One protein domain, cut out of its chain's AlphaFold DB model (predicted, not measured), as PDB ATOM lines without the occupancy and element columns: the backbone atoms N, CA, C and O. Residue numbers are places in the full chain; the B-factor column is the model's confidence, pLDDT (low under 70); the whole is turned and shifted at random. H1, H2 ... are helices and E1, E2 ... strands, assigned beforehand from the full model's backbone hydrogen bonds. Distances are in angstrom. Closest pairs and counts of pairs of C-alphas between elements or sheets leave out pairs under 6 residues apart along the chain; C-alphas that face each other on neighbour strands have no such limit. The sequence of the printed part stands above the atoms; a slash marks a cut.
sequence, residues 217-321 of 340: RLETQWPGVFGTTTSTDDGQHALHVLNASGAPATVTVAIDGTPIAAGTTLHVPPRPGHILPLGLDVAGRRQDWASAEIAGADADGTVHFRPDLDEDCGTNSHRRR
ATOM      1  N   ARG A 217     272.032 267.917 238.256       94.00
ATOM      2  CA  ARG A 217     273.176 268.809 238.042       94.00
ATOM      3  C   ARG A 217     274.430 268.177 238.616       94.00
ATOM      4  O   ARG A 217     274.459 267.808 239.786       94.00
ATOM      5  N   LEU A 218     275.454 268.076 237.774       93.50
ATOM      6  CA  LEU A 218     276.797 267.662 238.157       93.50
ATOM      7  C   LEU A 218     277.725 268.851 237.952       93.50
ATOM      8  O   LEU A 218     277.921 269.290 236.817       93.50
ATOM      9  N   GLU A 219     278.296 269.373 239.029       92.75
ATOM     10  CA  GLU A 219     279.355 270.372 238.920       92.75
ATOM     11  C   GLU A 219     280.694 269.668 239.082       92.75
ATOM     12  O   GLU A 219     280.915 268.934 240.039       92.75
ATOM     13  N   THR A 220     281.575 269.855 238.106       91.88
ATOM     14  CA  THR A 220     282.871 269.181 238.024       91.88
ATOM     15  C   THR A 220     283.917 270.157 237.517       91.88
ATOM     16  O   THR A 220     283.620 271.036 236.703       91.88
ATOM     17  N   GLN A 221     285.163 269.994 237.959       87.81
ATOM     18  CA  GLN A 221     286.281 270.812 237.493       87.81
ATOM     19  C   GLN A 221     286.606 270.592 236.006       87.81
ATOM     20  O   GLN A 221     287.164 271.482 235.367       87.81
ATOM     21  N   TRP A 222     286.259 269.426 235.443       83.94
ATOM     22  CA  TRP A 222     286.502 269.095 234.035       83.94
ATOM     23  C   TRP A 222     285.320 268.339 233.406       83.94
ATOM     24  O   TRP A 222     284.675 267.535 234.084       83.94
ATOM     25  N   PRO A 223     285.055 268.526 232.096       83.69
ATOM     26  CA  PRO A 223     284.080 267.716 231.370       83.69
ATOM     27  C   PRO A 223     284.450 266.226 231.368       83.69
ATOM     28  O   PRO A 223     285.626 265.875 231.280       83.69
ATOM     29  N   GLY A 224     283.443 265.349 231.363       88.12
ATOM     30  CA  GLY A 224     283.631 263.898 231.219       88.12
ATOM     31  C   GLY A 224     282.995 263.052 232.319       88.12
ATOM     32  O   GLY A 224     282.992 261.827 232.196       88.12
ATOM     33  N   VAL A 225     282.432 263.689 233.346       92.81
ATOM     34  CA  VAL A 225     281.527 263.037 234.292       92.81
ATOM     35  C   VAL A 225     280.096 263.164 233.784       92.81
ATOM     36  O   VAL A 225     279.666 264.242 233.378       92.81
ATOM     37  N   PHE A 226     279.377 262.053 233.812       93.69
ATOM     38  CA  PHE A 226     277.972 261.946 233.458       93.69
ATOM     39  C   PHE A 226     277.222 261.290 234.601       93.69
ATOM     40  O   PHE A 226     277.800 260.539 235.389       93.69
ATOM     41  N   GLY A 227     275.920 261.521 234.646       93.38
ATOM     42  CA  GLY A 227     275.078 260.819 235.585       93.38
ATOM     43  C   GLY A 227     273.647 260.730 235.116       93.38
ATOM     44  O   GLY A 227     273.228 261.405 234.178       93.38
ATOM     45  N   THR A 228     272.925 259.846 235.778       94.94
ATOM     46  CA  THR A 228     271.478 259.711 235.673       94.94
ATOM     47  C   THR A 228     270.953 259.174 236.996       94.94
ATOM     48  O   THR A 228     271.729 258.759 237.861       94.94
ATOM     49  N   THR A 229     269.644 259.166 237.168       95.69
ATOM     50  CA  THR A 229     268.999 258.568 238.330       95.69
ATOM     51  C   THR A 229     268.021 257.494 237.883       95.69
ATOM     52  O   THR A 229     267.542 257.476 236.748       95.69
ATOM     53  N   THR A 230     267.782 256.548 238.776       95.88
ATOM     54  CA  THR A 230     266.748 255.530 238.607       95.88
ATOM     55  C   THR A 230     265.897 255.483 239.856       95.88
ATOM     56  O   THR A 230     266.450 255.618 240.952       95.88
ATOM     57  N   SER A 231     264.606 255.211 239.707       95.19
ATOM     58  CA  SER A 231     263.650 255.163 240.810       95.19
ATOM     59  C   SER A 231     262.769 253.907 240.798       95.19
ATOM     60  O   SER A 231     262.752 253.126 239.840       95.19
ATOM     61  N   THR A 232     262.073 253.654 241.907       93.12
ATOM     62  CA  THR A 232     260.920 252.744 241.980       93.12
ATOM     63  C   THR A 232     259.676 253.509 242.407       93.12
ATOM     64  O   THR A 232     259.779 254.540 243.070       93.12
ATOM     65  N   ASP A 233     258.503 252.929 242.147       89.25
ATOM     66  CA  ASP A 233     257.216 253.445 242.636       89.25
ATOM     67  C   ASP A 233     257.164 253.580 244.172       89.25
ATOM     68  O   ASP A 233     256.465 254.436 244.710       89.25
ATOM     69  N   ASP A 234     257.953 252.773 244.890       86.75
ATOM     70  CA  ASP A 234     258.080 252.808 246.354       86.75
ATOM     71  C   ASP A 234     259.013 253.929 246.872       86.75
ATOM     72  O   ASP A 234     259.325 253.984 248.068       86.75
ATOM     73  N   GLY A 235     259.499 254.812 245.991       86.19
ATOM     74  CA  GLY A 235     260.343 255.957 246.349       86.19
ATOM     75  C   GLY A 235     261.772 255.580 246.748       86.19
ATOM     76  O   GLY A 235     262.363 256.226 247.623       86.19
ATOM     77  N   GLN A 236     262.307 254.497 246.177       93.12
ATOM     78  CA  GLN A 236     263.726 254.151 246.266       93.12
ATOM     79  C   GLN A 236     264.458 254.733 245.062       93.12
ATOM     80  O   GLN A 236     264.014 254.523 243.936       93.12
ATOM     81  N   HIS A 237     265.585 255.410 245.282       93.94
ATOM     82  CA  HIS A 237     266.357 256.027 244.208       93.94
ATOM     83  C   HIS A 237     267.814 255.560 244.221       93.94
ATOM     84  O   HIS A 237     268.383 255.220 245.259       93.94
ATOM     85  N   ALA A 238     268.441 255.575 243.053       95.44
ATOM     86  CA  ALA A 238     269.879 255.397 242.920       95.44
ATOM     87  C   ALA A 238     270.441 256.426 241.946       95.44
ATOM     88  O   ALA A 238     269.840 256.702 240.905       95.44
ATOM     89  N   LEU A 239     271.601 256.969 242.293       96.06
ATOM     90  CA  LEU A 239     272.381 257.854 241.446       96.06
ATOM     91  C   LEU A 239     273.438 257.036 240.712       96.06
ATOM     92  O   LEU A 239     274.281 256.392 241.329       96.06
ATOM     93  N   HIS A 240     273.423 257.106 239.391       95.81
ATOM     94  CA  HIS A 240     274.448 256.523 238.537       95.81
ATOM     95  C   HIS A 240     275.432 257.624 238.178       95.81
ATOM     96  O   HIS A 240     275.025 258.634 237.606       95.81
ATOM     97  N   VAL A 241     276.715 257.440 238.486       94.94
ATOM     98  CA  VAL A 241     277.785 258.382 238.129       94.94
ATOM     99  C   VAL A 241     278.843 257.650 237.321       94.94
ATOM    100  O   VAL A 241     279.341 256.610 237.736       94.94
ATOM    101  N   LEU A 242     279.206 258.198 236.167       94.62
ATOM    102  CA  LEU A 242     280.210 257.649 235.260       94.62
ATOM    103  C   LEU A 242     281.251 258.723 234.964       94.62
ATOM    104  O   LEU A 242     280.910 259.765 234.412       94.62
ATOM    105  N   ASN A 243     282.525 258.450 235.236       94.38
ATOM    106  CA  ASN A 243     283.614 259.307 234.773       94.38
ATOM    107  C   ASN A 243     284.268 258.675 233.544       94.38
ATOM    108  O   ASN A 243     285.116 257.798 233.658       94.38
ATOM    109  N   ALA A 244     283.894 259.134 232.350       93.00
ATOM    110  CA  ALA A 244     284.473 258.658 231.095       93.00
ATOM    111  C   ALA A 244     285.856 259.267 230.798       93.00
ATOM    112  O   ALA A 244     286.504 258.892 229.815       93.00
ATOM    113  N   SER A 245     286.307 260.230 231.605       91.31
ATOM    114  CA  SER A 245     287.586 260.896 231.397       91.31
ATOM    115  C   SER A 245     288.767 260.023 231.846       91.31
ATOM    116  O   SER A 245     288.633 259.046 232.585       91.31
ATOM    117  N   GLY A 246     289.960 260.375 231.365       92.00
ATOM    118  CA  GLY A 246     291.210 259.731 231.774       92.00
ATOM    119  C   GLY A 246     291.784 260.255 233.093       92.00
ATOM    120  O   GLY A 246     292.851 259.792 233.485       92.00
ATOM    121  N   ALA A 247     291.119 261.209 233.748       92.19
ATOM    122  CA  ALA A 247     291.571 261.840 234.985       92.19
ATOM    123  C   ALA A 247     290.523 261.658 236.099       92.19
ATOM    124  O   ALA A 247     289.334 261.537 235.801       92.19
ATOM    125  N   PRO A 248     290.927 261.614 237.379       93.00
ATOM    126  CA  PRO A 248     289.966 261.696 238.473       93.00
ATOM    127  C   PRO A 248     289.222 263.037 238.427       93.00
ATOM    128  O   PRO A 248     289.780 264.053 238.000       93.00
ATOM    129  N   ALA A 249     287.969 263.027 238.869       93.38
ATOM    130  CA  ALA A 249     287.104 264.196 238.912       93.38
ATOM    131  C   ALA A 249     286.524 264.394 240.315       93.38
ATOM    132  O   ALA A 249     286.370 263.448 241.080       93.38
ATOM    133  N   THR A 250     286.204 265.638 240.627       94.19
ATOM    134  CA  THR A 250     285.637 266.116 241.882       94.19
ATOM    135  C   THR A 250     284.259 266.663 241.551       94.19
ATOM    136  O   THR A 250     284.136 267.551 240.713       94.19
ATOM    137  N   VAL A 251     283.220 266.086 242.141       94.31
ATOM    138  CA  VAL A 251     281.850 266.252 241.663       94.31
ATOM    139  C   VAL A 251     280.940 266.611 242.821       94.31
ATOM    140  O   VAL A 251     280.865 265.864 243.793       94.31
ATOM    141  N   THR A 252     280.209 267.714 242.701       94.88
ATOM    142  CA  THR A 252     279.028 267.971 243.532       94.88
ATOM    143  C   THR A 252     277.780 267.638 242.727       94.88
ATOM    144  O   THR A 252     277.741 267.788 241.501       94.88
ATOM    145  N   VAL A 253     276.761 267.129 243.415       95.06
ATOM    146  CA  VAL A 253     275.545 266.624 242.776       95.06
ATOM    147  C   VAL A 253     274.323 267.288 243.389       95.06
ATOM    148  O   VAL A 253     274.172 267.329 244.612       95.06
ATOM    149  N   ALA A 254     273.423 267.765 242.536       95.62
ATOM    150  CA  ALA A 254     272.098 268.222 242.929       95.62
ATOM    151  C   ALA A 254     271.021 267.523 242.097       95.62
ATOM    152  O   ALA A 254     271.185 267.339 240.890       95.62
ATOM    153  N   ILE A 255     269.920 267.154 242.747       94.12
ATOM    154  CA  ILE A 255     268.736 266.570 242.112       94.12
ATOM    155  C   ILE A 255     267.585 267.545 242.309       94.12
ATOM    156  O   ILE A 255     267.329 267.978 243.432       94.12
ATOM    157  N   ASP A 256     266.950 267.940 241.210       92.06
ATOM    158  CA  ASP A 256     265.852 268.907 241.160       92.06
ATOM    159  C   ASP A 256     266.177 270.190 241.955       92.06
ATOM    160  O   ASP A 256     265.386 270.712 242.740       92.06
ATOM    161  N   GLY A 257     267.418 270.668 241.800       91.81
ATOM    162  CA  GLY A 257     267.949 271.854 242.480       91.81
ATOM    163  C   GLY A 257     268.373 271.649 243.940       91.81
ATOM    164  O   GLY A 257     268.915 272.574 244.540       91.81
ATOM    165  N   THR A 258     268.186 270.458 244.513       93.06
ATOM    166  CA  THR A 258     268.561 270.148 245.900       93.06
ATOM    167  C   THR A 258     269.904 269.413 245.951       93.06
ATOM    168  O   THR A 258     270.006 268.310 245.408       93.06
ATOM    169  N   PRO A 259     270.941 269.968 246.609       94.00
ATOM    170  CA  PRO A 259     272.208 269.266 246.806       94.00
ATOM    171  C   PRO A 259     272.013 267.970 247.595       94.00
ATOM    172  O   PRO A 259     271.384 267.971 248.658       94.00
ATOM    173  N   ILE A 260     272.581 266.867 247.109       91.19
ATOM    174  CA  ILE A 260     272.563 265.606 247.859       91.19
ATOM    175  C   ILE A 260     273.554 265.677 249.024       91.19
ATOM    176  O   ILE A 260     274.560 266.380 248.941       91.19
ATOM    177  N   ALA A 261     273.267 264.958 250.114       86.56
ATOM    178  CA  ALA A 261     274.164 264.833 251.268       86.56
ATOM    179  C   ALA A 261     274.716 266.177 251.794       86.56
ATOM    180  O   ALA A 261     275.884 266.290 252.135       86.56
ATOM    181  N   ALA A 262     273.882 267.223 251.833       86.12
ATOM    182  CA  ALA A 262     274.297 268.573 252.235       86.12
ATOM    183  C   ALA A 262     275.454 269.167 251.395       86.12
ATOM    184  O   ALA A 262     276.191 270.026 251.874       86.12
ATOM    185  N   GLY A 263     275.582 268.747 250.133       89.75
ATOM    186  CA  GLY A 263     276.596 269.246 249.206       89.75
ATOM    187  C   GLY A 263     277.942 268.529 249.300       89.75
ATOM    188  O   GLY A 263     278.948 269.118 248.912       89.75
ATOM    189  N   THR A 264     277.979 267.290 249.808       90.88
ATOM    190  CA  THR A 264     279.198 266.468 249.817       90.88
ATOM    191  C   THR A 264     279.832 266.399 248.428       90.88
ATOM    192  O   THR A 264     279.160 266.212 247.410       90.88
ATOM    193  N   THR A 265     281.155 266.505 248.416       93.25
ATOM    194  CA  THR A 265     281.980 266.397 247.219       93.25
ATOM    195  C   THR A 265     282.424 264.948 247.005       93.25
ATOM    196  O   THR A 265     282.939 264.311 247.919       93.25
ATOM    197  N   LEU A 266     282.254 264.439 245.783       93.25
ATOM    198  CA  LEU A 266     282.640 263.088 245.374       93.25
ATOM    199  C   LEU A 266     283.910 263.109 244.516       93.25
ATOM    200  O   LEU A 266     283.986 263.815 243.515       93.25
ATOM    201  N   HIS A 267     284.877 262.272 244.848       93.50
ATOM    202  CA  HIS A 267     286.111 262.000 244.125       93.50
ATOM    203  C   HIS A 267     285.924 260.759 243.259       93.50
ATOM    204  O   HIS A 267     286.158 259.630 243.679       93.50
ATOM    205  N   VAL A 268     285.495 260.971 242.018       93.38
ATOM    206  CA  VAL A 268     285.223 259.896 241.066       93.38
ATOM    207  C   VAL A 268     286.521 259.528 240.331       93.38
ATOM    208  O   VAL A 268     287.075 260.376 239.617       93.38
ATOM    209  N   PRO A 269     287.026 258.281 240.445       92.69
ATOM    210  CA  PRO A 269     288.239 257.837 239.747       92.69
ATOM    211  C   PRO A 269     288.120 257.952 238.213       92.69
ATOM    212  O   PRO A 269     287.027 258.195 237.710       92.69
ATOM    213  N   PRO A 270     289.203 257.785 237.429       92.94
ATOM    214  CA  PRO A 270     289.136 257.783 235.963       92.94
ATOM    215  C   PRO A 270     288.584 256.464 235.400       92.94
ATOM    216  O   PRO A 270     289.092 255.391 235.726       92.94
ATOM    217  N   ARG A 271     287.588 256.538 234.507       90.75
ATOM    218  CA  ARG A 271     286.937 255.390 233.835       90.75
ATOM    219  C   ARG A 271     286.064 254.417 234.674       90.75
ATOM    220  O   ARG A 271     285.769 253.350 234.133       90.75
ATOM    221  N   PRO A 272     285.604 254.695 235.914       88.94
ATOM    222  CA  PRO A 272     284.614 253.882 236.604       88.94
ATOM    223  C   PRO A 272     283.184 254.368 236.341       88.94
ATOM    224  O   PRO A 272     282.944 255.535 236.011       88.94
ATOM    225  N   GLY A 273     282.238 253.462 236.578       92.06
ATOM    226  CA  GLY A 273     280.843 253.779 236.865       92.06
ATOM    227  C   GLY A 273     280.502 253.338 238.289       92.06
ATOM    228  O   GLY A 273     280.978 252.292 238.727       92.06
ATOM    229  N   HIS A 274     279.698 254.131 238.990       94.75
ATOM    230  CA  HIS A 274     279.234 253.880 240.353       94.75
ATOM    231  C   HIS A 274     277.717 254.018 240.433       94.75
ATOM    232  O   HIS A 274     277.130 254.861 239.750       94.75
ATOM    233  N   ILE A 275     277.105 253.216 241.302       95.62
ATOM    234  CA  ILE A 275     275.682 253.299 241.640       95.62
ATOM    235  C   ILE A 275     275.577 253.615 243.131       95.62
ATOM    236  O   ILE A 275     275.851 252.765 243.975       95.62
ATOM    237  N   LEU A 276     275.212 254.851 243.455       95.12
ATOM    238  CA  LEU A 276     275.133 255.348 244.823       95.12
ATOM    239  C   LEU A 276     273.684 255.283 245.326       95.12
ATOM    240  O   LEU A 276     272.772 255.732 244.619       95.12
ATOM    241  N   PRO A 277     273.438 254.726 246.522       94.50
ATOM    242  CA  PRO A 277     272.094 254.612 247.066       94.50
ATOM    243  C   PRO A 277     271.549 255.982 247.497       94.50
ATOM    244  O   PRO A 277     272.201 256.711 248.244       94.50
ATOM    245  N   LEU A 278     270.322 256.290 247.074       92.38
ATOM    246  CA  LEU A 278     269.546 257.473 247.455       92.38
ATOM    247  C   LEU A 278     268.207 257.022 248.066       92.38
ATOM    248  O   LEU A 278     267.172 256.984 247.402       92.38
ATOM    249  N   GLY A 279     268.206 256.623 249.336       90.81
ATOM    250  CA  GLY A 279     266.997 256.105 249.983       90.81
ATOM    251  C   GLY A 279     266.645 254.668 249.582       90.81
ATOM    252  O   GLY A 279     265.460 254.362 249.452       90.81
ATOM    253  N   LEU A 280     267.641 253.799 249.370       92.75
ATOM    254  CA  LEU A 280     267.422 252.381 249.049       92.75
ATOM    255  C   LEU A 280     267.089 251.561 250.301       92.75
ATOM    256  O   LEU A 280     267.702 251.741 251.352       92.75
ATOM    257  N   ASP A 281     266.170 250.605 250.174       92.00
ATOM    258  CA  ASP A 281     265.898 249.621 251.220       92.00
ATOM    259  C   ASP A 281     266.821 248.406 251.034       92.00
ATOM    260  O   ASP A 281     266.677 247.631 250.089       92.00
ATOM    261  N   VAL A 282     267.760 248.207 251.960       90.81
ATOM    262  CA  VAL A 282     268.713 247.090 251.935       90.81
ATOM    263  C   VAL A 282     268.754 246.421 253.301       90.81
ATOM    264  O   VAL A 282     268.848 247.080 254.336       90.81
ATOM    265  N   ALA A 283     268.638 245.091 253.311       88.75
ATOM    266  CA  ALA A 283     268.696 244.277 254.525       88.75
ATOM    267  C   ALA A 283     267.732 244.727 255.651       88.75
ATOM    268  O   ALA A 283     268.067 244.738 256.836       88.75
ATOM    269  N   GLY A 284     266.516 245.144 255.275       86.25
ATOM    270  CA  GLY A 284     265.484 245.602 256.215       86.25
ATOM    271  C   GLY A 284     265.716 247.002 256.803       86.25
ATOM    272  O   GLY A 284     265.004 247.402 257.727       86.25
ATOM    273  N   ARG A 285     266.691 247.759 256.289       87.88
ATOM    274  CA  ARG A 285     266.984 249.144 256.682       87.88
ATOM    275  C   ARG A 285     266.876 250.065 255.476       87.88
ATOM    276  O   ARG A 285     267.137 249.634 254.359       87.88
ATOM    277  N   ARG A 286     266.532 251.331 255.718       90.00
ATOM    278  CA  ARG A 286     266.581 252.359 254.680       90.00
ATOM    279  C   ARG A 286     267.932 253.059 254.746       90.00
ATOM    280  O   ARG A 286     268.283 253.628 255.783       90.00
ATOM    281  N   GLN A 287     268.682 252.973 253.655       90.94
ATOM    282  CA  GLN A 287     269.917 253.706 253.428       90.94
ATOM    283  C   GLN A 287     269.553 255.042 252.784       90.94
ATOM    284  O   GLN A 287     269.293 255.094 251.585       90.94
ATOM    285  N   ASP A 288     269.513 256.111 253.578       90.25
ATOM    286  CA  ASP A 288     269.135 257.445 253.101       90.25
ATOM    287  C   ASP A 288     270.148 257.947 252.053       90.25
ATOM    288  O   ASP A 288     269.756 258.484 251.018       90.25
ATOM    289  N   TRP A 289     271.442 257.708 252.290       91.12
ATOM    290  CA  TRP A 289     272.544 258.073 251.392       91.12
ATOM    291  C   TRP A 289     273.812 257.268 251.700       91.12
ATOM    292  O   TRP A 289     274.076 256.990 252.875       91.12
ATOM    293  N   ALA A 290     274.613 256.953 250.679       92.31
ATOM    294  CA  ALA A 290     276.007 256.534 250.832       92.31
ATOM    295  C   ALA A 290     276.888 257.101 249.708       92.31
ATOM    296  O   ALA A 290     276.485 257.092 248.544       92.31
ATOM    297  N   SER A 291     278.111 257.520 250.048       92.50
ATOM    298  CA  SER A 291     279.154 257.891 249.075       92.50
ATOM    299  C   SER A 291     279.796 256.675 248.388       92.50
ATOM    300  O   SER A 291     280.572 256.842 247.447       92.50
ATOM    301  N   ALA A 292     279.451 255.459 248.818       92.88
ATOM    302  CA  ALA A 292     279.895 254.196 248.245       92.88
ATOM    303  C   ALA A 292     278.753 253.376 247.630       92.88
ATOM    304  O   ALA A 292     277.601 253.409 248.065       92.88
ATOM    305  N   GLU A 293     279.110 252.553 246.646       93.75
ATOM    306  CA  GLU A 293     278.208 251.559 246.067       93.75
ATOM    307  C   GLU A 293     278.029 250.361 247.008       93.75
ATOM    308  O   GLU A 293     278.992 249.861 247.593       93.75
ATOM    309  N   ILE A 294     276.799 249.856 247.101       93.31
ATOM    310  CA  ILE A 294     276.482 248.650 247.868       93.31
ATOM    311  C   ILE A 294     276.995 247.425 247.103       93.31
ATOM    312  O   ILE A 294     276.529 247.117 246.009       93.31
ATOM    313  N   ALA A 295     277.949 246.707 247.691       93.88
ATOM    314  CA  ALA A 295     278.526 245.485 247.138       93.88
ATOM    315  C   ALA A 295     277.692 244.233 247.459       93.88
ATOM    316  O   ALA A 295     277.743 243.251 246.719       93.88
ATOM    317  N   GLY A 296     276.933 244.258 248.555       92.31
ATOM    318  CA  GLY A 296     276.077 243.152 248.970       92.31
ATOM    319  C   GLY A 296     275.532 243.334 250.382       92.31
ATOM    320  O   GLY A 296     275.844 244.312 251.060       92.31
ATOM    321  N   ALA A 297     274.722 242.378 250.824       93.69
ATOM    322  CA  ALA A 297     274.271 242.297 252.204       93.69
ATOM    323  C   ALA A 297     274.198 240.841 252.669       93.69
ATOM    324  O   ALA A 297     273.800 239.959 251.904       93.69
ATOM    325  N   ASP A 298     274.562 240.615 253.925       91.38
ATOM    326  CA  ASP A 298     274.553 239.305 254.564       91.38
ATOM    327  C   ASP A 298     273.194 238.999 255.212       91.38
ATOM    328  O   ASP A 298     272.357 239.876 255.439       91.38
ATOM    329  N   ALA A 299     272.979 237.726 255.554       87.56
ATOM    330  CA  ALA A 299     271.744 237.259 256.188       87.56
ATOM    331  C   ALA A 299     271.507 237.848 257.594       87.56
ATOM    332  O   ALA A 299     270.367 237.891 258.055       87.56
ATOM    333  N   ASP A 300     272.562 238.301 258.276       88.81
ATOM    334  CA  ASP A 300     272.487 238.966 259.585       88.81
ATOM    335  C   ASP A 300     272.123 240.461 259.488       88.81
ATOM    336  O   ASP A 300     271.903 241.132 260.501       88.81
ATOM    337  N   GLY A 301     272.020 240.977 258.263       87.38
ATOM    338  CA  GLY A 301     271.688 242.358 257.966       87.38
ATOM    339  C   GLY A 301     272.886 243.299 257.820       87.38
ATOM    340  O   GLY A 301     272.683 244.513 257.739       87.38
ATOM    341  N   THR A 302     274.113 242.774 257.801       89.69
ATOM    342  CA  THR A 302     275.327 243.545 257.503       89.69
ATOM    343  C   THR A 302     275.342 243.950 256.031       89.69
ATOM    344  O   THR A 302     275.107 243.123 255.157       89.69
ATOM    345  N   VAL A 303     275.610 245.228 255.745       91.62
ATOM    346  CA  VAL A 303     275.701 245.766 254.377       91.62
ATOM    347  C   VAL A 303     277.161 246.051 254.055       91.62
ATOM    348  O   VAL A 303     277.846 246.725 254.823       91.62
ATOM    349  N   HIS A 304     277.621 245.550 252.912       92.25
ATOM    350  CA  HIS A 304     278.983 245.724 252.416       92.25
ATOM    351  C   HIS A 304     279.014 246.806 251.351       92.25
ATOM    352  O   HIS A 304     278.186 246.807 250.439       92.25
ATOM    353  N   PHE A 305     280.007 247.682 251.432       92.75
ATOM    354  CA  PHE A 305     280.208 248.775 250.489       92.75
ATOM    355  C   PHE A 305     281.524 248.601 249.729       92.75
ATOM    356  O   PHE A 305     282.485 248.008 250.227       92.75
ATOM    357  N   ARG A 306     281.560 249.106 248.497       90.94
ATOM    358  CA  ARG A 306     282.808 249.361 247.766       90.94
ATOM    359  C   ARG A 306     283.555 250.548 248.401       90.94
ATOM    360  O   ARG A 306     282.984 251.210 249.259       90.94
ATOM    361  N   PRO A 307     284.811 250.827 248.002       88.75
ATOM    362  CA  PRO A 307     285.513 252.013 248.483       88.75
ATOM    363  C   PRO A 307     284.701 253.294 248.256       88.75
ATOM    364  O   PRO A 307     284.124 253.469 247.178       88.75
ATOM    365  N   ASP A 308     284.671 254.152 249.276       87.25
ATOM    366  CA  ASP A 308     283.948 255.418 249.254       87.25
ATOM    367  C   ASP A 308     284.512 256.393 248.222       87.25
ATOM    368  O   ASP A 308     285.688 256.347 247.845       87.25
ATOM    369  N   LEU A 309     283.635 257.286 247.768       87.19
ATOM    370  CA  LEU A 309     283.993 258.369 246.868       87.19
ATOM    371  C   LEU A 309     284.206 259.698 247.592       87.19
ATOM    372  O   LEU A 309     284.622 260.641 246.941       87.19
ATOM    373  N   ASP A 310     283.926 259.843 248.883       84.19
ATOM    374  CA  ASP A 310     284.142 261.109 249.595       84.19
ATOM    375  C   ASP A 310     285.498 261.165 250.317       84.19
ATOM    376  O   ASP A 310     286.096 260.146 250.660       84.19
ATOM    377  N   GLU A 311     285.998 262.384 250.538       68.56
ATOM    378  CA  GLU A 311     287.257 262.641 251.262       68.56
ATOM    379  C   GLU A 311     287.203 262.183 252.730       68.56
ATOM    380  O   GLU A 311     288.232 261.818 253.301       68.56
ATOM    381  N   ASP A 312     286.004 262.152 253.320       63.22
ATOM    382  CA  ASP A 312     285.772 261.803 254.725       63.22
ATOM    383  C   ASP A 312     285.671 260.284 254.985       63.22
ATOM    384  O   ASP A 312     285.420 259.873 256.120       63.22
ATOM    385  N   CYS A 313     285.907 259.438 253.969       53.22
ATOM    386  CA  CYS A 313     285.892 257.972 254.073       53.22
ATOM    387  C   CYS A 313     284.617 257.422 254.748       53.22
ATOM    388  O   CYS A 313     284.705 256.659 255.718       53.22
ATOM    389  N   GLY A 314     283.435 257.806 254.244       58.00
ATOM    390  CA  GLY A 314     282.184 257.120 254.581       58.00
ATOM    391  C   GLY A 314     281.077 257.982 255.182       58.00
ATOM    392  O   GLY A 314     280.539 257.648 256.247       58.00
ATOM    393  N   THR A 315     280.640 259.034 254.482       61.31
ATOM    394  CA  THR A 315     279.372 259.709 254.802       61.31
ATOM    395  C   THR A 315     278.192 258.789 254.484       61.31
ATOM    396  O   THR A 315     277.599 258.830 253.406       61.31
ATOM    397  N   ASN A 316     277.825 257.961 255.459       68.44
ATOM    398  CA  ASN A 316     276.731 257.005 255.363       68.44
ATOM    399  C   ASN A 316     275.636 257.362 256.366       68.44
ATOM    400  O   ASN A 316     275.879 257.455 257.569       68.44
ATOM    401  N   SER A 317     274.403 257.522 255.885       72.06
ATOM    402  CA  SER A 317     273.248 257.771 256.751       72.06
ATOM    403  C   SER A 317     272.169 256.718 256.533       72.06
ATOM    404  O   SER A 317     271.820 256.372 255.405       72.06
ATOM    405  N   HIS A 318     271.665 256.167 257.635       73.44
ATOM    406  CA  HIS A 318     270.644 255.129 257.615       73.44
ATOM    407  C   HIS A 318     269.644 255.338 258.742       73.44
ATOM    408  O   HIS A 318     269.971 255.841 259.821       73.44
ATOM    409  N   ARG A 319     268.413 254.890 258.509       68.12
ATOM    410  CA  ARG A 319     267.355 254.880 259.518       68.12
ATOM    411  C   ARG A 319     266.697 253.510 259.557       68.12
ATOM    412  O   ARG A 319     266.592 252.800 258.556       68.12
ATOM    413  N   ARG A 320     266.231 253.120 260.746       60.09
ATOM    414  CA  ARG A 320     265.360 251.947 260.862       60.09
ATOM    415  C   ARG A 320     264.057 252.246 260.133       60.09
ATOM    416  O   ARG A 320     263.441 253.281 260.385       60.09
ATOM    417  N   ARG A 321     263.637 251.327 259.262       49.31
ATOM    418  CA  ARG A 321     262.344 251.433 258.593       49.31
ATOM    419  C   ARG A 321     261.247 251.402 259.668       49.31
ATOM    420  O   ARG A 321     261.245 250.476 260.484       49.31
TER     421      ARG A 321
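This is residues 217 to 321 of the 340 residues of an uncharacterized protein of Terrabacter sp. Root85 (UniProt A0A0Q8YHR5). Two three-stranded sheets, E1 E4 E5 and E2 E3 E6, lie face to face as a small sandwich, their strands crossed at 26 degrees. E6 turns at 90 degrees into E7 of a third small sheet, E7 E8 E11, whose strand E8 packs on E6, and the hairpin of E9 and E10 lies near E6 and E7. The 105 printed residues hold, in chain order, E1 E2 E3 E4 H1 E5 E6 E7 E8 E9 E10 E11, with one named helix and eleven named strands; the four sheets are antiparallel and the class is mostly strand. The whole is compact, with a radius of gyration of the C-alphas of 13.6 A, and only just elongated, spanning 41 by 27 by 22 A.

E1 is residues 217 to 220, with C-alpha 217 at (273.176, 268.809, 238.042). E2, residues 225 to 231, is 20.6 A long, E3, residues 237 to 243, is 19.9 A, and E4, residues 249 to 255, is 18.8 A. H1 is residues 260 to 263, E5 residues 266 to 268, and E6, residues 273 to 278, is 15.9 A long. E7 is residues 280 to 282, E8 residues 285 to 290, E9 residues 294 to 297 and E10 residues 303 to 305. E11, residues 316 to 320, ends with C-alpha 320 at (265.360, 251.947, 260.862).

The sandwich's facing parts are 10.3 A apart, centre to centre, and their best planes differ by 7 degrees. The pairing of E4 is staggered: residues 251 to 254 pair with E1, where N 217 and O 254 are 2.8 A apart, and 249 to 251 with E5, where N 251 and O 266 are 2.8 A apart. E2 and E3 form a hairpin, with N 226 and O 242 at 2.8 A; E3 and E6 have N 276 and O 239 at 2.8 A. The closest C-alphas of E6 and E8 are those of Leu 278 and Trp 289, 5.0 A apart. E7 and E8 form a hairpin, with N 287 and O 280 at 2.8 A; E8 and E11 have N 288 and O 317 at 3.0 A. The hairpin of E9 and E10 has N 295 and O 304 at 2.8 A; the closest C-alphas of E6 and E9, those of Pro 277 and Ile 294, are 7.4 A apart. H1 only grazes the sheets E1 E4 E5 and E7 E8 E11; it is too short for an O i to N i+4 pair, and its one O i to N i+3 pair is within range.

The C-alphas of Pro 223 and Asp 300 are the two farthest apart, at 41.9 A. The printed part has no cut and no long link; E10 to E11 is short but not tight. Mean pLDDT of the printed part is 88.8, with residues 311 to 316 and 319 to 321 under 70.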